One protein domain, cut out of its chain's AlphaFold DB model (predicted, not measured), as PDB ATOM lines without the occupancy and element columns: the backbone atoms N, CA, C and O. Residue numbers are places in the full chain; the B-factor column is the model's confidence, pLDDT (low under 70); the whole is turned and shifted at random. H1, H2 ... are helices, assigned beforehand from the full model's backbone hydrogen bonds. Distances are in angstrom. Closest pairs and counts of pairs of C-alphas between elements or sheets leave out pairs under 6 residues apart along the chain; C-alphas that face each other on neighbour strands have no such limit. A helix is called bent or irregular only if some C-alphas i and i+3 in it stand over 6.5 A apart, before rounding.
ATOM      1  N   GLU A  88      23.405 -19.178 -21.312       57.16
ATOM      2  CA  GLU A  88      22.825 -17.843 -21.134       57.16
ATOM      3  C   GLU A  88      22.980 -17.286 -19.714       57.16
ATOM      4  O   GLU A  88      22.709 -16.105 -19.498       57.16
ATOM      5  N   ILE A  89      23.475 -18.081 -18.755       74.31
ATOM      6  CA  ILE A  89      23.777 -17.576 -17.414       74.31
ATOM      7  C   ILE A  89      24.918 -16.564 -17.531       74.31
ATOM      8  O   ILE A  89      26.060 -16.911 -17.852       74.31
ATOM      9  N   LYS A  90      24.591 -15.295 -17.277       87.00
ATOM     10  CA  LYS A  90      25.577 -14.222 -17.155       87.00
ATOM     11  C   LYS A  90      26.515 -14.568 -16.003       87.00
ATOM     12  O   LYS A  90      26.064 -14.843 -14.895       87.00
ATOM     13  N   GLU A  91      27.819 -14.568 -16.262       90.50
ATOM     14  CA  GLU A  91      28.792 -14.733 -15.181       90.50
ATOM     15  C   GLU A  91      28.732 -13.515 -14.244       90.50
ATOM     16  O   GLU A  91      28.458 -12.402 -14.691       90.50
ATOM     17  N   GLU A  92      29.016 -13.698 -12.954       90.75
ATOM     18  CA  GLU A  92      28.885 -12.630 -11.946       90.75
ATOM     19  C   GLU A  92      29.690 -11.366 -12.292       90.75
ATOM     20  O   GLU A  92      29.214 -10.249 -12.093       90.75
ATOM     21  N   TRP A  93      30.875 -11.513 -12.897       92.75
ATOM     22  CA  TRP A  93      31.669 -10.369 -13.357       92.75
ATOM     23  C   TRP A  93      31.022  -9.618 -14.526       92.75
ATOM     24  O   TRP A  93      31.246  -8.419 -14.668       92.75
ATOM     25  N   GLU A  94      30.239 -10.298 -15.373       94.06
ATOM     26  CA  GLU A  94      29.515  -9.663 -16.479       94.06
ATOM     27  C   GLU A  94      28.362  -8.833 -15.931       94.06
ATOM     28  O   GLU A  94      28.192  -7.695 -16.348       94.06
ATOM     29  N   LEU A  95      27.619  -9.378 -14.961       94.12
ATOM     30  CA  LEU A  95      26.569  -8.651 -14.245       94.12
ATOM     31  C   LEU A  95      27.135  -7.419 -13.539       94.12
ATOM     32  O   LEU A  95      26.581  -6.329 -13.656       94.12
ATOM     33  N   LEU A  96      28.267  -7.584 -12.850       92.88
ATOM     34  CA  LEU A  96      28.956  -6.484 -12.186       92.88
ATOM     35  C   LEU A  96      29.397  -5.407 -13.183       92.88
ATOM     36  O   LEU A  96      29.210  -4.222 -12.924       92.88
ATOM     37  N   LEU A  97      29.960  -5.806 -14.324       92.94
ATOM     38  CA  LEU A  97      30.432  -4.860 -15.326       92.94
ATOM     39  C   LEU A  97      29.275  -4.150 -16.041       92.94
ATOM     40  O   LEU A  97      29.349  -2.945 -16.251       92.94
ATOM     41  N   GLU A  98      28.194  -4.860 -16.376       95.88
ATOM     42  CA  GLU A  98      26.964  -4.256 -16.911       95.88
ATOM     43  C   GLU A  98      26.389  -3.234 -15.915       95.88
ATOM     44  O   GLU A  98      26.067  -2.112 -16.306       95.88
ATOM     45  N   LYS A  99      26.355  -3.577 -14.619       95.38
ATOM     46  CA  LYS A  99      25.966  -2.657 -13.544       95.38
ATOM     47  C   LYS A  99      26.863  -1.415 -13.512       95.38
ATOM     48  O   LYS A  99      26.349  -0.303 -13.511       95.38
ATOM     49  N   TRP A 100      28.184  -1.580 -13.568       94.81
ATOM     50  CA  TRP A 100      29.124  -0.453 -13.594       94.81
ATOM     51  C   TRP A 100      28.978   0.445 -14.824       94.81
ATOM     52  O   TRP A 100      29.177   1.649 -14.699       94.81
ATOM     53  N   ILE A 101      28.638  -0.108 -15.994       95.00
ATOM     54  CA  ILE A 101      28.378   0.682 -17.211       95.00
ATOM     55  C   ILE A 101      27.122   1.527 -17.045       95.00
ATOM     56  O   ILE A 101      27.135   2.708 -17.390       95.00
ATOM     57  N   ASN A 102      26.062   0.943 -16.494       95.75
ATOM     58  CA  ASN A 102      24.803   1.650 -16.294       95.75
ATOM     59  C   ASN A 102      24.941   2.765 -15.250       95.75
ATOM     60  O   ASN A 102      24.487   3.880 -15.492       95.75
ATOM     61  N   GLU A 103      25.627   2.487 -14.139       94.75
ATOM     62  CA  GLU A 103      25.834   3.433 -13.036       94.75
ATOM     63  C   GLU A 103      26.927   4.487 -13.297       94.75
ATOM     64  O   GLU A 103      27.106   5.376 -12.468       94.75
ATOM     65  N   ALA A 104      27.721   4.375 -14.367       93.19
ATOM     66  CA  ALA A 104      28.737   5.381 -14.690       93.19
ATOM     67  C   ALA A 104      28.071   6.726 -15.029       93.19
ATOM     68  O   ALA A 104      27.036   6.736 -15.688       93.19
ATOM     69  N   ASN A 105      28.626   7.865 -14.624       92.94
ATOM     70  CA  ASN A 105      28.068   9.170 -15.023       92.94
ATOM     71  C   ASN A 105      28.536   9.581 -16.440       92.94
ATOM     72  O   ASN A 105      29.385   8.913 -17.036       92.94
ATOM     73  N   GLU A 106      27.985  10.662 -17.003       91.25
ATOM     74  CA  GLU A 106      28.348  11.113 -18.363       91.25
ATOM     75  C   GLU A 106      29.816  11.554 -18.488       91.25
ATOM     76  O   GLU A 106      30.421  11.375 -19.547       91.25
ATOM     77  N   ASN A 107      30.418  12.028 -17.391       84.75
ATOM     78  CA  ASN A 107      31.839  12.388 -17.332       84.75
ATOM     79  C   ASN A 107      32.759  11.155 -17.406       84.75
ATOM     80  O   ASN A 107      33.906  11.248 -17.848       84.75
ATOM     81  N   GLU A 108      32.280   9.989 -16.970       84.69
ATOM     82  CA  GLU A 108      33.002   8.722 -17.073       84.69
ATOM     83  C   GLU A 108      32.794   8.065 -18.443       84.69
ATOM     84  O   GLU A 108      33.764   7.638 -19.085       84.69
ATOM     85  N   ILE A 109      31.535   7.953 -18.884       90.44
ATOM     86  CA  ILE A 109      31.141   7.294 -20.133       90.44
ATOM     87  C   ILE A 109      29.920   7.989 -20.743       90.44
ATOM     88  O   ILE A 109      28.842   7.993 -20.147       90.44
ATOM     89  N   SER A 110      30.053   8.477 -21.980       93.62
ATOM     90  CA  SER A 110      28.919   9.029 -22.729       93.62
ATOM     91  C   SER A 110      27.848   7.968 -23.013       93.62
ATOM     92  O   SER A 110      28.149   6.776 -23.143       93.62
ATOM     93  N   LYS A 111      26.588   8.394 -23.163       95.56
ATOM     94  CA  LYS A 111      25.446   7.499 -23.428       95.56
ATOM     95  C   LYS A 111      25.682   6.563 -24.626       95.56
ATOM     96  O   LYS A 111      25.476   5.358 -24.504       95.56
ATOM     97  N   GLU A 112      26.217   7.088 -25.730       95.69
ATOM     98  CA  GLU A 112      26.559   6.298 -26.926       95.69
ATOM     99  C   GLU A 112      27.576   5.180 -26.613       95.69
ATOM    100  O   GLU A 112      27.408   4.027 -27.015       95.69
ATOM    101  N   ILE A 113      28.633   5.500 -25.856       93.69
ATOM    102  CA  ILE A 113      29.680   4.532 -25.500       93.69
ATOM    103  C   ILE A 113      29.129   3.470 -24.542       93.69
ATOM    104  O   ILE A 113      29.517   2.304 -24.655       93.69
ATOM    105  N   LYS A 114      28.217   3.827 -23.626       95.94
ATOM    106  CA  LYS A 114      27.565   2.857 -22.729       95.94
ATOM    107  C   LYS A 114      26.811   1.790 -23.516       95.94
ATOM    108  O   LYS A 114      27.053   0.597 -23.317       95.94
ATOM    109  N   GLU A 115      25.935   2.206 -24.429       96.38
ATOM    110  CA  GLU A 115      25.140   1.292 -25.259       96.38
ATOM    111  C   GLU A 115      26.037   0.378 -26.102       96.38
ATOM    112  O   GLU A 115      25.818  -0.838 -26.190       96.38
ATOM    113  N   GLU A 116      27.110   0.935 -26.663       95.38
ATOM    114  CA  GLU A 116      28.065   0.163 -27.442       95.38
ATOM    115  C   GLU A 116      28.851  -0.839 -26.586       95.38
ATOM    116  O   GLU A 116      28.985  -2.000 -26.979       95.38
ATOM    117  N   LEU A 117      29.337  -0.446 -25.404       94.81
ATOM    118  CA  LEU A 117      30.038  -1.350 -24.488       94.81
ATOM    119  C   LEU A 117      29.137  -2.509 -24.049       94.81
ATOM    120  O   LEU A 117      29.580  -3.662 -24.072       94.81
ATOM    121  N   LEU A 118      27.868  -2.242 -23.731       96.44
ATOM    122  CA  LEU A 118      26.888  -3.287 -23.417       96.44
ATOM    123  C   LEU A 118      26.695  -4.244 -24.600       96.44
ATOM    124  O   LEU A 118      26.685  -5.466 -24.425       96.44
ATOM    125  N   ASN A 119      26.606  -3.720 -25.825       96.12
ATOM    126  CA  ASN A 119      26.539  -4.543 -27.032       96.12
ATOM    127  C   ASN A 119      27.812  -5.391 -27.224       96.12
ATOM    128  O   ASN A 119      27.729  -6.577 -27.554       96.12
ATOM    129  N   ILE A 120      28.998  -4.824 -26.976       94.50
ATOM    130  CA  ILE A 120      30.277  -5.543 -27.052       94.50
ATOM    131  C   ILE A 120      30.339  -6.662 -26.003       94.50
ATOM    132  O   ILE A 120      30.769  -7.763 -26.343       94.50
ATOM    133  N   ILE A 121      29.862  -6.445 -24.774       94.62
ATOM    134  CA  ILE A 121      29.790  -7.489 -23.733       94.62
ATOM    135  C   ILE A 121      28.848  -8.621 -24.158       94.62
ATOM    136  O   ILE A 121      29.219  -9.796 -24.080       94.62
ATOM    137  N   ARG A 122      27.663  -8.297 -24.692       95.06
ATOM    138  CA  ARG A 122      26.731  -9.305 -25.233       95.06
ATOM    139  C   ARG A 122      27.377 -10.115 -26.359       95.06
ATOM    140  O   ARG A 122      27.252 -11.341 -26.388       95.06
ATOM    141  N   LYS A 123      28.102  -9.455 -27.269       94.62
ATOM    142  CA  LYS A 123      28.855 -10.123 -28.342       94.62
ATOM    143  C   LYS A 123      29.975 -10.996 -27.779       94.62
ATOM    144  O   LYS A 123      30.093 -12.140 -28.201       94.62
ATOM    145  N   TYR A 124      30.725 -10.523 -26.785       94.19
ATOM    146  CA  TYR A 124      31.774 -11.295 -26.112       94.19
ATOM    147  C   TYR A 124      31.235 -12.598 -25.516       94.19
ATOM    148  O   TYR A 124      31.812 -13.662 -25.750       94.19
ATOM    149  N   ARG A 125      30.095 -12.535 -24.815       93.25
ATOM    150  CA  ARG A 125      29.401 -13.710 -24.263       93.25
ATOM    151  C   ARG A 125      29.068 -14.725 -25.358       93.25
ATOM    152  O   ARG A 125      29.457 -15.890 -25.252       93.25
ATOM    153  N   LYS A 126      28.434 -14.272 -26.447       93.19
ATOM    154  CA  LYS A 126      28.086 -15.119 -27.604       93.19
ATOM    155  C   LYS A 126      29.329 -15.746 -28.246       93.19
ATOM    156  O   LYS A 126      29.371 -16.958 -28.446       93.19
ATOM    157  N   SER A 127      30.373 -14.958 -28.506       90.75
ATOM    158  CA  SER A 127      31.630 -15.441 -29.097       90.75
ATOM    159  C   SER A 127      32.343 -16.456 -28.205       90.75
ATOM    160  O   SER A 127      32.892 -17.443 -28.692       90.75
ATOM    161  N   LYS A 128      32.313 -16.256 -26.886       91.25
ATOM    162  CA  LYS A 128      32.882 -17.188 -25.909       91.25
ATOM    163  C   LYS A 128      32.118 -18.513 -25.874       91.25
ATOM    164  O   LYS A 128      32.762 -19.558 -25.817       91.25
ATOM    165  N   ALA A 129      30.785 -18.487 -25.942       89.75
ATOM    166  CA  ALA A 129      29.969 -19.699 -26.039       89.75
ATOM    167  C   ALA A 129      30.286 -20.488 -27.323       89.75
ATOM    168  O   ALA A 129      30.538 -21.692 -27.260       89.75
ATOM    169  N   ILE A 130      30.387 -19.793 -28.463       90.44
ATOM    170  CA  ILE A 130      30.805 -20.378 -29.748       90.44
ATOM    171  C   ILE A 130      32.193 -21.023 -29.631       90.44
ATOM    172  O   ILE A 130      32.369 -22.188 -29.984       90.44
ATOM    173  N   TYR A 131      33.172 -20.301 -29.080       88.88
ATOM    174  CA  TYR A 131      34.527 -20.816 -28.880       88.88
ATOM    175  C   TYR A 131      34.543 -22.086 -28.015       88.88
ATOM    176  O   TYR A 131      35.198 -23.069 -28.359       88.88
ATOM    177  N   TRP A 132      33.796 -22.105 -26.907       87.25
ATOM    178  CA  TRP A 132      33.686 -23.294 -26.059       87.25
ATOM    179  C   TRP A 132      33.046 -24.474 -26.781       87.25
ATOM    180  O   TRP A 132      33.521 -25.600 -26.614       87.25
ATOM    181  N   ARG A 133      32.018 -24.227 -27.598       91.69
ATOM    182  CA  ARG A 133      31.375 -25.259 -28.413       91.69
ATOM    183  C   ARG A 133      32.366 -25.891 -29.390       91.69
ATOM    184  O   ARG A 133      32.485 -27.112 -29.401       91.69
ATOM    185  N   ILE A 134      33.152 -25.083 -30.105       87.94
ATOM    186  CA  ILE A 134      34.220 -25.572 -30.996       87.94
ATOM    187  C   ILE A 134      35.211 -26.450 -30.217       87.94
ATOM    188  O   ILE A 134      35.489 -27.578 -30.613       87.94
ATOM    189  N   ILE A 135      35.706 -25.983 -29.063       85.50
ATOM    190  CA  ILE A 135      36.650 -26.750 -28.232       85.50
ATOM    191  C   ILE A 135      36.048 -28.077 -27.741       85.50
ATOM    192  O   ILE A 135      36.775 -29.061 -27.598       85.50
ATOM    193  N   GLN A 136      34.747 -28.131 -27.452       85.62
ATOM    194  CA  GLN A 136      34.076 -29.373 -27.060       85.62
ATOM    195  C   GLN A 136      33.999 -30.379 -28.209       85.62
ATOM    196  O   GLN A 136      34.238 -31.565 -27.976       85.62
ATOM    197  N   ILE A 137      33.691 -29.911 -29.419       88.06
ATOM    198  CA  ILE A 137      33.647 -30.742 -30.625       88.06
ATOM    199  C   ILE A 137      35.059 -31.283 -30.923       88.06
ATOM    200  O   ILE A 137      35.253 -32.493 -30.992       88.06
ATOM    201  N   LEU A 138      36.079 -30.416 -30.921       84.31
ATOM    202  CA  LEU A 138      37.481 -30.779 -31.189       84.31
ATOM    203  C   LEU A 138      38.115 -31.747 -30.172       84.31
ATOM    204  O   LEU A 138      39.157 -32.335 -30.448       84.31
ATOM    205  N   LYS A 139      37.535 -31.915 -28.978       85.06
ATOM    206  CA  LYS A 139      38.023 -32.890 -27.982       85.06
ATOM    207  C   LYS A 139      37.627 -34.336 -28.301       85.06
ATOM    208  O   LYS A 139      38.119 -35.248 -27.635       85.06
ATOM    209  N   ARG A 140      36.726 -34.561 -29.260       86.69
ATOM    210  CA  ARG A 140      36.291 -35.899 -29.680       86.69
ATOM    211  C   ARG A 140      37.372 -36.514 -30.574       86.69
ATOM    212  O   ARG A 140      37.912 -35.837 -31.436       86.69
ATOM    213  N   LYS A 141      37.712 -37.792 -30.352       75.38
ATOM    214  CA  LYS A 141      38.813 -38.466 -31.072       75.38
ATOM    215  C   LYS A 141      38.551 -38.624 -32.576       75.38
ATOM    216  O   LYS A 141      39.502 -38.576 -33.341       75.38
ATOM    217  N   ASN A 142      37.284 -38.768 -32.970       85.56
ATOM    218  CA  ASN A 142      36.847 -38.909 -34.358       85.56
ATOM    219  C   ASN A 142      35.751 -37.874 -34.631       85.56
ATOM    220  O   ASN A 142      34.691 -37.953 -34.008       85.56
ATOM    221  N   LEU A 143      36.018 -36.923 -35.530       87.50
ATOM    222  CA  LEU A 143      35.100 -35.859 -35.948       87.50
ATOM    223  C   LEU A 143      34.317 -36.315 -37.194       87.50
ATOM    224  O   LEU A 143      34.917 -36.454 -38.260       87.50
ATOM    225  N   PRO A 144      33.005 -36.591 -37.095       90.12
ATOM    226  CA  PRO A 144      32.156 -36.826 -38.260       90.12
ATOM    227  C   PRO A 144      32.102 -35.588 -39.168       90.12
ATOM    228  O   PRO A 144      32.167 -34.467 -38.673       90.12
ATOM    229  N   ILE A 145      31.868 -35.783 -40.471       86.25
ATOM    230  CA  ILE A 145      31.746 -34.699 -41.472       86.25
ATOM    231  C   ILE A 145      30.766 -33.602 -41.012       86.25
ATOM    232  O   ILE A 145      31.101 -32.424 -41.036       86.25
ATOM    233  N   LYS A 146      29.610 -33.996 -40.465       89.81
ATOM    234  CA  LYS A 146      28.593 -33.078 -39.926       89.81
ATOM    235  C   LYS A 146      29.110 -32.165 -38.800       89.81
ATOM    236  O   LYS A 146      28.643 -31.043 -38.644       89.81
ATOM    237  N   GLU A 147      30.059 -32.633 -37.990       88.94
ATOM    238  CA  GLU A 147      30.676 -31.813 -36.937       88.94
ATOM    239  C   GLU A 147      31.722 -30.847 -37.506       88.94
ATOM    240  O   GLU A 147      31.892 -29.752 -36.972       88.94
ATOM    241  N   THR A 148      32.389 -31.217 -38.602       87.69
ATOM    242  CA  THR A 148      33.271 -30.312 -39.354       87.69
ATOM    243  C   THR A 148      32.472 -29.155 -39.952       87.69
ATOM    244  O   THR A 148      32.836 -27.999 -39.746       87.69
ATOM    245  N   GLU A 149      31.330 -29.448 -40.578       92.12
ATOM    246  CA  GLU A 149      30.392 -28.435 -41.089       92.12
ATOM    247  C   GLU A 149      29.859 -27.527 -39.961       92.12
ATOM    248  O   GLU A 149      29.783 -26.305 -40.118       92.12
ATOM    249  N   GLU A 150      29.554 -28.091 -38.780       94.06
ATOM    250  CA  GLU A 150      29.178 -27.304 -37.594       94.06
ATOM    251  C   GLU A 150      30.313 -26.351 -37.177       94.06
ATOM    252  O   GLU A 150      30.060 -25.171 -36.920       94.06
ATOM    253  N   ILE A 151      31.565 -26.827 -37.128       90.94
ATOM    254  CA  ILE A 151      32.729 -25.995 -36.788       90.94
ATOM    255  C   ILE A 151      32.899 -24.857 -37.795       90.94
ATOM    256  O   ILE A 151      33.085 -23.716 -37.373       90.94
ATOM    257  N   GLU A 152      32.807 -25.126 -39.095       92.88
ATOM    258  CA  GLU A 152      32.910 -24.092 -40.130       92.88
ATOM    259  C   GLU A 152      31.820 -23.025 -39.975       92.88
ATOM    260  O   GLU A 152      32.108 -21.826 -39.985       92.88
ATOM    261  N   GLY A 153      30.572 -23.440 -39.731       94.81
ATOM    262  CA  GLY A 153      29.473 -22.517 -39.448       94.81
ATOM    263  C   GLY A 153      29.707 -21.669 -38.190       94.81
ATOM    264  O   GLY A 153      29.358 -20.485 -38.152       94.81
ATOM    265  N   LEU A 154      30.326 -22.242 -37.155       90.88
ATOM    266  CA  LEU A 154      30.709 -21.529 -35.933       90.88
ATOM    267  C   LEU A 154      31.886 -20.564 -36.160       90.88
ATOM    268  O   LEU A 154      31.872 -19.462 -35.608       90.88
ATOM    269  N   LEU A 155      32.868 -20.927 -36.989       89.56
ATOM    270  CA  LEU A 155      33.995 -20.062 -37.355       89.56
ATOM    271  C   LEU A 155      33.527 -18.841 -38.155       89.56
ATOM    272  O   LEU A 155      33.867 -17.720 -37.780       89.56
ATOM    273  N   LYS A 156      32.632 -19.024 -39.134       93.44
ATOM    274  CA  LYS A 156      32.004 -17.916 -39.881       93.44
ATOM    275  C   LYS A 156      31.282 -16.918 -38.967       93.44
ATOM    276  O   LYS A 156      31.249 -15.717 -39.229       93.44
ATOM    277  N   LYS A 157      30.706 -17.377 -37.847       92.00
ATOM    278  CA  LYS A 157      30.106 -16.480 -36.837       92.00
ATOM    279  C   LYS A 157      31.159 -15.666 -36.075       92.00
ATOM    280  O   LYS A 157      30.860 -14.542 -35.677       92.00
ATOM    281  N   LEU A 158      32.361 -16.206 -35.861       89.12
ATOM    282  CA  LEU A 158      33.473 -15.496 -35.216       89.12
ATOM    283  C   LEU A 158      34.163 -14.501 -36.160       89.12
ATOM    284  O   LEU A 158      34.644 -13.475 -35.689       89.12
ATOM    285  N   GLU A 159      34.160 -14.744 -37.469       89.44
ATOM    286  CA  GLU A 159      34.698 -13.806 -38.473       89.44
ATOM    287  C   GLU A 159      33.959 -12.462 -38.490       89.44
ATOM    288  O   GLU A 159      34.546 -11.429 -38.801       89.44
ATOM    289  N   LYS A 160      32.690 -12.438 -38.058       92.12
ATOM    290  CA  LYS A 160      31.902 -11.201 -37.910       92.12
ATOM    291  C   LYS A 160      32.391 -10.291 -36.769       92.12
ATOM    292  O   LYS A 160      31.844  -9.200 -36.591       92.12
ATOM    293  N   ILE A 161      33.371 -10.722 -35.970       90.88
ATOM    294  CA  ILE A 161      33.948  -9.918 -34.887       90.88
ATOM    295  C   ILE A 161      34.917  -8.895 -35.486       90.88
ATOM    296  O   ILE A 161      35.923  -9.241 -36.098       90.88
ATOM    297  N   THR A 162      34.648  -7.612 -35.266       90.44
ATOM    298  CA  THR A 162      35.487  -6.530 -35.794       90.44
ATOM    299  C   THR A 162      36.809  -6.414 -35.030       90.44
ATOM    300  O   THR A 162      36.894  -6.749 -33.848       90.44
ATOM    301  N   GLY A 163      37.849  -5.851 -35.658       85.00
ATOM    302  CA  GLY A 163      39.137  -5.610 -34.983       85.00
ATOM    303  C   GLY A 163      39.011  -4.773 -33.698       85.00
ATOM    304  O   GLY A 163      39.683  -5.052 -32.707       85.00
ATOM    305  N   VAL A 164      38.076  -3.814 -33.674       87.19
ATOM    306  CA  VAL A 164      37.733  -3.030 -32.472       87.19
ATOM    307  C   VAL A 164      37.217  -3.940 -31.355       87.19
ATOM    308  O   VAL A 164      37.685  -3.859 -30.221       87.19
ATOM    309  N   GLN A 165      36.297  -4.856 -31.674       90.88
ATOM    310  CA  GLN A 165      35.754  -5.806 -30.702       90.88
ATOM    311  C   GLN A 165      36.829  -6.752 -30.171       90.88
ATOM    312  O   GLN A 165      36.873  -6.984 -28.968       90.88
ATOM    313  N   VAL A 166      37.732  -7.247 -31.026       85.56
ATOM    314  CA  VAL A 166      38.852  -8.104 -30.594       85.56
ATOM    315  C   VAL A 166      39.722  -7.399 -29.549       85.56
ATOM    316  O   VAL A 166      40.083  -8.003 -28.536       85.56
ATOM    317  N   GLU A 167      40.035  -6.119 -29.751       84.19
ATOM    318  CA  GLU A 167      40.820  -5.334 -28.793       84.19
ATOM    319  C   GLU A 167      40.085  -5.128 -27.463       84.19
ATOM    320  O   GLU A 167      40.679  -5.281 -26.392       84.19
ATOM    321  N   ILE A 168      38.779  -4.853 -27.493       90.19
ATOM    322  CA  ILE A 168      37.985  -4.749 -26.261       90.19
ATOM    323  C   ILE A 168      37.854  -6.118 -25.568       90.19
ATOM    324  O   ILE A 168      37.988  -6.201 -24.348       90.19
ATOM    325  N   PHE A 169      37.719  -7.220 -26.313       92.12
ATOM    326  CA  PHE A 169      37.640  -8.580 -25.758       92.12
ATOM    327  C   PHE A 169      38.889  -8.966 -24.957       92.12
ATOM    328  O   PHE A 169      38.779  -9.675 -23.953       92.12
ATOM    329  N   LYS A 170      40.079  -8.491 -25.354       83.88
ATOM    330  CA  LYS A 170      41.314  -8.679 -24.571       83.88
ATOM    331  C   LYS A 170      41.205  -8.027 -23.188       83.88
ATOM    332  O   LYS A 170      41.580  -8.653 -22.198       83.88
ATOM    333  N   ASN A 171      40.637  -6.822 -23.114       88.12
ATOM    334  CA  ASN A 171      40.423  -6.098 -21.859       88.12
ATOM    335  C   ASN A 171      39.366  -6.786 -20.984       88.12
ATOM    336  O   ASN A 171      39.606  -7.003 -19.799       88.12
ATOM    337  N   LEU A 172      38.250  -7.235 -21.572       90.94
ATOM    338  CA  LEU A 172      37.229  -8.012 -20.853       90.94
ATOM    339  C   LEU A 172      37.797  -9.322 -20.286       90.94
ATOM    340  O   LEU A 172      37.487  -9.713 -19.162       90.94
ATOM    341  N   ARG A 173      38.676 -10.001 -21.035       87.19
ATOM    342  CA  ARG A 173      39.364 -11.208 -20.557       87.19
ATOM    343  C   ARG A 173      40.308 -10.909 -19.389       87.19
ATOM    344  O   ARG A 173      40.350 -11.708 -18.456       87.19
ATOM    345  N   ALA A 174      41.049  -9.803 -19.447       80.75
ATOM    346  CA  ALA A 174      41.929  -9.373 -18.361       80.75
ATOM    347  C   ALA A 174      41.127  -9.044 -17.093       80.75
ATOM    348  O   ALA A 174      41.461  -9.541 -16.020       80.75
ATOM    349  N   PHE A 175      40.021  -8.310 -17.234       87.31
ATOM    350  CA  PHE A 175      39.116  -8.007 -16.128       87.31
ATOM    351  C   PHE A 175      38.519  -9.266 -15.502       87.31
ATOM    352  O   PHE A 175      38.564  -9.424 -14.289       87.31
ATOM    353  N   ARG A 176      38.042 -10.217 -16.315       90.81
ATOM    354  CA  ARG A 176      37.542 -11.507 -15.818       90.81
ATOM    355  C   ARG A 176      38.591 -12.265 -15.000       90.81
ATOM    356  O   ARG A 176      38.246 -12.868 -13.989       90.81
ATOM    357  N   ALA A 177      39.848 -12.280 -15.447       80.06
ATOM    358  CA  ALA A 177      40.931 -12.928 -14.707       80.06
ATOM    359  C   ALA A 177      41.161 -12.237 -13.355       80.06
ATOM    360  O   ALA A 177      41.106 -12.898 -12.324       80.06
ATOM    361  N   PHE A 178      41.293 -10.908 -13.362       82.56
ATOM    362  CA  PHE A 178      41.409 -10.107 -12.145       82.56
ATOM    363  C   PHE A 178      40.244 -10.333 -11.179       82.56
ATOM    364  O   PHE A 178      40.469 -10.563  -9.995       82.56
ATOM    365  N   TYR A 179      39.008 -10.325 -11.678       86.81
ATOM    366  CA  TYR A 179      37.824 -10.577 -10.869       86.81
ATOM    367  C   TYR A 179      37.886 -11.954 -10.203       86.81
ATOM    368  O   TYR A 179      37.769 -12.048  -8.985       86.81
ATOM    369  N   ASN A 180      38.148 -13.015 -10.971       83.25
ATOM    370  CA  ASN A 180      38.218 -14.378 -10.438       83.25
ATOM    371  C   ASN A 180      39.341 -14.557  -9.403       83.25
ATOM    372  O   ASN A 180      39.172 -15.321  -8.453       83.25
ATOM    373  N   ASP A 181      40.462 -13.854  -9.574       78.62
ATOM    374  CA  ASP A 181      41.594 -13.910  -8.648       78.62
ATOM    375  C   ASP A 181      41.310 -13.155  -7.332       78.62
ATOM    376  O   ASP A 181      41.853 -13.518  -6.288       78.62
ATOM    377  N   ASN A 182      40.431 -12.143  -7.351       79.31
ATOM    378  CA  ASN A 182      40.201 -11.236  -6.218       79.31
ATOM    379  C   ASN A 182      38.821 -11.367  -5.546       79.31
ATOM    380  O   ASN A 182      38.638 -10.849  -4.441       79.31
ATOM    381  N   ILE A 183      37.864 -12.085  -6.151       80.12
ATOM    382  CA  ILE A 183      36.476 -12.193  -5.660       80.12
ATOM    383  C   ILE A 183      36.380 -12.712  -4.217       80.12
ATOM    384  O   ILE A 183      35.498 -12.302  -3.468       80.12
ATOM    385  N   ARG A 184      37.310 -13.583  -3.802       70.94
ATOM    386  CA  ARG A 184      37.295 -14.202  -2.468       70.94
ATOM    387  C   ARG A 184      37.822 -13.307  -1.348       70.94
ATOM    388  O   ARG A 184      37.562 -13.624  -0.195       70.94
ATOM    389  N   TRP A 185      38.570 -12.249  -1.662       52.03
ATOM    390  CA  TRP A 185      39.373 -11.562  -0.645       52.03
ATOM    391  C   TRP A 185      39.087 -10.064  -0.508       52.03
ATOM    392  O   TRP A 185      39.257  -9.556   0.593       52.03
ATOM    393  N   TYR A 186      38.599  -9.347  -1.535       65.81
ATOM    394  CA  TYR A 186      38.418  -7.890  -1.411       65.81
ATOM    395  C   TYR A 186      37.311  -7.288  -2.297       65.81
ATOM    396  O   TYR A 186      37.570  -6.747  -3.374       65.81
ATOM    397  N   LYS A 187      36.069  -7.245  -1.790       72.81
ATOM    398  CA  LYS A 187      34.963  -6.481  -2.411       72.81
ATOM    399  C   LYS A 187      35.297  -4.980  -2.526       72.81
ATOM    400  O   LYS A 187      34.982  -4.362  -3.537       72.81
ATOM    401  N   LYS A 188      36.008  -4.417  -1.534       73.56
ATOM    402  CA  LYS A 188      36.475  -3.014  -1.530       73.56
ATOM    403  C   LYS A 188      37.469  -2.711  -2.663       73.56
ATOM    404  O   LYS A 188      37.316  -1.694  -3.334       73.56
ATOM    405  N   SER A 189      38.433  -3.596  -2.930       69.19
ATOM    406  CA  SER A 189      39.428  -3.395  -4.000       69.19
ATOM    407  C   SER A 189      38.811  -3.469  -5.395       69.19
ATOM    408  O   SER A 189      39.198  -2.708  -6.273       69.19
ATOM    409  N   ILE A 190      37.815  -4.338  -5.594       74.69
ATOM    410  CA  ILE A 190      37.084  -4.419  -6.865       74.69
ATOM    411  C   ILE A 190      36.328  -3.104  -7.126       74.69
ATOM    412  O   ILE A 190      36.415  -2.564  -8.225       74.69
ATOM    413  N   THR A 191      35.660  -2.535  -6.117       77.25
ATOM    414  CA  THR A 191      34.974  -1.237  -6.249       77.25
ATOM    415  C   THR A 191      35.944  -0.078  -6.492       77.25
ATOM    416  O   THR A 191      35.656   0.776  -7.324       77.25
ATOM    417  N   ALA A 192      37.110  -0.061  -5.837       77.25
ATOM    418  CA  ALA A 192      38.130   0.974  -6.047       77.25
ATOM    419  C   ALA A 192      38.689   0.988  -7.485       77.25
ATOM    420  O   ALA A 192      39.089   2.033  -7.997       77.25
ATOM    421  N   GLU A 193      38.678  -0.162  -8.165       80.19
ATOM    422  CA  GLU A 193      39.120  -0.283  -9.557       80.19
ATOM    423  C   GLU A 193      38.022   0.037 -10.585       80.19
ATOM    424  O   GLU A 193      38.332   0.215 -11.766       80.19
ATOM    425  N   ARG A 194      36.756   0.186 -10.157       86.75
ATOM    426  CA  ARG A 194      35.615   0.507 -11.032       86.75
ATOM    427  C   ARG A 194      35.907   1.719 -11.908       86.75
ATOM    428  O   ARG A 194      35.948   1.592 -13.128       86.75
ATOM    429  N   GLN A 195      36.120   2.883 -11.297       78.94
ATOM    430  CA  GLN A 195      36.235   4.148 -12.031       78.94
ATOM    431  C   GLN A 195      37.393   4.101 -13.034       78.94
ATOM    432  O   GLN A 195      37.242   4.484 -14.195       78.94
ATOM    433  N   LYS A 196      38.537   3.534 -12.628       82.06
ATOM    434  CA  LYS A 196      39.717   3.371 -13.489       82.06
ATOM    435  C   LYS A 196      39.420   2.483 -14.696       82.06
ATOM    436  O   LYS A 196      39.787   2.834 -15.818       82.06
ATOM    437  N   PHE A 197      38.759   1.346 -14.476       84.69
ATOM    438  CA  PHE A 197      38.460   0.388 -15.534       84.69
ATOM    439  C   PHE A 197      37.410   0.913 -16.521       84.69
ATOM    440  O   PHE A 197      37.601   0.807 -17.734       84.69
ATOM    441  N   MET A 198      36.344   1.539 -16.015       87.06
ATOM    442  CA  MET A 198      35.275   2.132 -16.826       87.06
ATOM    443  C   MET A 198      35.805   3.226 -17.745       87.06
ATOM    444  O   MET A 198      35.587   3.207 -18.960       87.06
ATOM    445  N   LYS A 199      36.603   4.117 -17.164       83.00
ATOM    446  CA  LYS A 199      37.250   5.211 -17.869       83.00
ATOM    447  C   LYS A 199      38.221   4.688 -18.941       83.00
ATOM    448  O   LYS A 199      38.171   5.137 -20.083       83.00
ATOM    449  N   HIS A 200      39.012   3.651 -18.642       84.50
ATOM    450  CA  HIS A 200      39.886   2.990 -19.626       84.50
ATOM    451  C   HIS A 200      39.118   2.348 -20.792       84.50
ATOM    452  O   HIS A 200      39.498   2.537 -21.950       84.50
ATOM    453  N   LEU A 201      38.040   1.602 -20.518       84.88
ATOM    454  CA  LEU A 201      37.231   0.967 -21.566       84.88
ATOM    455  C   LEU A 201      36.602   1.997 -22.507       84.88
ATOM    456  O   LEU A 201      36.677   1.823 -23.726       84.88
ATOM    457  N   SER A 202      36.040   3.068 -21.943       86.31
ATOM    458  CA  SER A 202      35.440   4.174 -22.692       86.31
ATOM    459  C   SER A 202      36.453   4.815 -23.641       86.31
ATOM    460  O   SER A 202      36.284   4.785 -24.863       86.31
ATOM    461  N   GLN A 203      37.596   5.255 -23.108       83.88
ATOM    462  CA  GLN A 203      38.657   5.869 -23.906       83.88
ATOM    463  C   GLN A 203      39.208   4.947 -24.990       83.88
ATOM    464  O   GLN A 203      39.462   5.383 -26.117       83.88
ATOM    465  N   LYS A 204      39.431   3.670 -24.656       84.62
ATOM    466  CA  LYS A 204      39.948   2.688 -25.607       84.62
ATOM    467  C   LYS A 204      38.960   2.502 -26.757       84.62
ATOM    468  O   LYS A 204      39.406   2.451 -27.902       84.62
ATOM    469  N   LEU A 205      37.655   2.445 -26.482       89.38
ATOM    470  CA  LEU A 205      36.630   2.312 -27.514       89.38
ATOM    471  C   LEU A 205      36.567   3.552 -28.416       89.38
ATOM    472  O   LEU A 205      36.671   3.412 -29.636       89.38
ATOM    473  N   SER A 206      36.514   4.758 -27.836       86.19
ATOM    474  CA  SER A 206      36.539   6.015 -28.602       86.19
ATOM    475  C   SER A 206      37.783   6.120 -29.481       86.19
ATOM    476  O   SER A 206      37.708   6.506 -30.646       86.19
ATOM    477  N   TYR A 207      38.945   5.742 -28.945       82.00
ATOM    478  CA  TYR A 207      40.198   5.767 -29.688       82.00
ATOM    479  C   TYR A 207      40.202   4.773 -30.855       82.00
ATOM    480  O   TYR A 207      40.579   5.135 -31.969       82.00
ATOM    481  N   LEU A 208      39.763   3.532 -30.630       79.69
ATOM    482  CA  LEU A 208      39.693   2.514 -31.680       79.69
ATOM    483  C   LEU A 208      38.723   2.911 -32.804       79.69
ATOM    484  O   LEU A 208      39.013   2.653 -33.973       79.69
ATOM    485  N   LYS A 209      37.620   3.596 -32.467       85.50
ATOM    486  CA  LYS A 209      36.711   4.211 -33.446       85.50
ATOM    487  C   LYS A 209      37.411   5.291 -34.280       85.50
ATOM    488  O   LYS A 209      37.250   5.302 -35.498       85.50
ATOM    489  N   LYS A 210      38.227   6.150 -33.652       83.69
ATOM    490  CA  LYS A 210      39.002   7.198 -34.345       83.69
ATOM    491  C   LYS A 210      40.064   6.615 -35.287       83.69
ATOM    492  O   LYS A 210      40.116   7.022 -36.438       83.69
ATOM    493  N   ILE A 211      40.842   5.610 -34.861       70.94
ATOM    494  CA  ILE A 211      41.878   4.980 -35.714       70.94
ATOM    495  C   ILE A 211      41.285   4.400 -36.999       70.94
ATOM    496  O   ILE A 211      41.909   4.487 -38.054       70.94
ATOM    497  N   LYS A 212      40.090   3.802 -36.923       68.25
ATOM    498  CA  LYS A 212      39.442   3.195 -38.093       68.25
ATOM    499  C   LYS A 212      39.152   4.226 -39.198       68.25
ATOM    500  O   LYS A 212      39.043   3.836 -40.352       68.25
ATOM    501  N   LYS A 213      39.067   5.519 -38.857       62.44
ATOM    502  CA  LYS A 213      38.873   6.621 -39.809       62.44
ATOM    503  C   LYS A 213      40.180   7.174 -40.397       62.44
ATOM    504  O   LYS A 213      40.117   7.947 -41.341       62.44
TER     505      LYS A 213
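This is residues 88 to 213 of the 624 residues of an uncharacterized protein of Candidatus Lokiarchaeota archaeon (UniProt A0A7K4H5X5). Two layers of helices cross: the long helix H2 forms one layer with H1 folded back beside its first part and H3 folded back beside its last part, on the opposite side, and over one face of this layer the hairpin of H4 and H5 lies crosswise to H2. The hairpin covers the first part of H2, while at the far end residues 139 to 146, the turn after H2 together with residues 145 to 146 of H3, stick out. The printed part has 126 residues, with five named helices in the order H1, H2, H3, H4, H5 and no named strand; its class is all helix. It is only just loose, close to compact, with a radius of gyration of the C-alphas of 17.0 A, and flat, with spans of 53 by 43 by 20 A.

Begin at H2, residues 111 to 138, the hub, which touches four other helices. Look first at H1, residues 92 to 103: it touches H2, at residues 114 to 121 of H2 alone, and the closest C-alphas, those of Ile 101 and Lys 114, are 6.0 A apart. H1 and H2 run opposite ways at a shallow tilt of 14 degrees and form a helical hairpin. Then find H3, residues 145 to 159, which touches residues 127 to 137 of H2 alone; the closest C-alphas are those of Ile 134 and Ile 151, 6.0 A apart. H2 and H3 are also a helical hairpin, opposite ways at a shallow tilt of 21 degrees. H4, residues 163 to 182, touches H2 with residues 165 to 172 alone, about perpendicular at 80 degrees, and the closest C-alphas are those of Tyr 124 and Phe 169, 6.5 A apart. H5, residues 187 to 212, touches H2 with residues 202 to 206 alone, about perpendicular at 85 degrees; its closest C-alphas there are those of Ile 113 and Ser 202, 6.4 A apart. H4 and H5 touch as a helical hairpin, opposite ways at a shallow tilt of 9 degrees, with C-alphas 164 and 208 closest at 5.9 A. H1 and H5 only just touch, with 3 pairs of C-alphas within 8 A, the closest being Trp 100 and Arg 194 at 7.0 A. H1 and H4 are close but not clearly touching, at 6.5 A between the C-alphas of Trp 93 and Arg 176. H3 is apart from H1, H4 and H5. The helix packing is part aligned, part crossed. In H1, H2 and H3 every O i to N i+4 pair is within hydrogen-bond range, in H4 15 of 16 and in H5 20 of 22.

Find C-alpha 111 at (25.446, 7.499, -23.428); from there H2 runs 40.9 A to C-alpha 138 at (37.481, -30.779, -31.189). H1 measures 16.4 A from C-alpha 92 to C-alpha 103, H3 21.3 A from 145 to 159, and H4 29.3 A from 163 to 182. H5 covers 37.2 A from C-alpha 187 to C-alpha 212 at (39.442, 3.195, -38.093); it is irregular, with C-alphas 192 and 195 7.0 A apart, and has a kink of 35 degrees near residue 195.

Look to Asn 107 and Asn 142 for the two C-alphas farthest apart, 54.3 A. The printed part, 88 to 213, has no cut. The links H3 to H4 and H4 to H5 are tight, H1 to H2 and H2 to H3 are short, and no link is long. Residues 139 to 146, of which 145 to 146 belong to H3, stand free. The mean pLDDT of the printed part is 86.8; residue 88, residues 185 to 186, residue 189 and residues 212 to 213 are under 70.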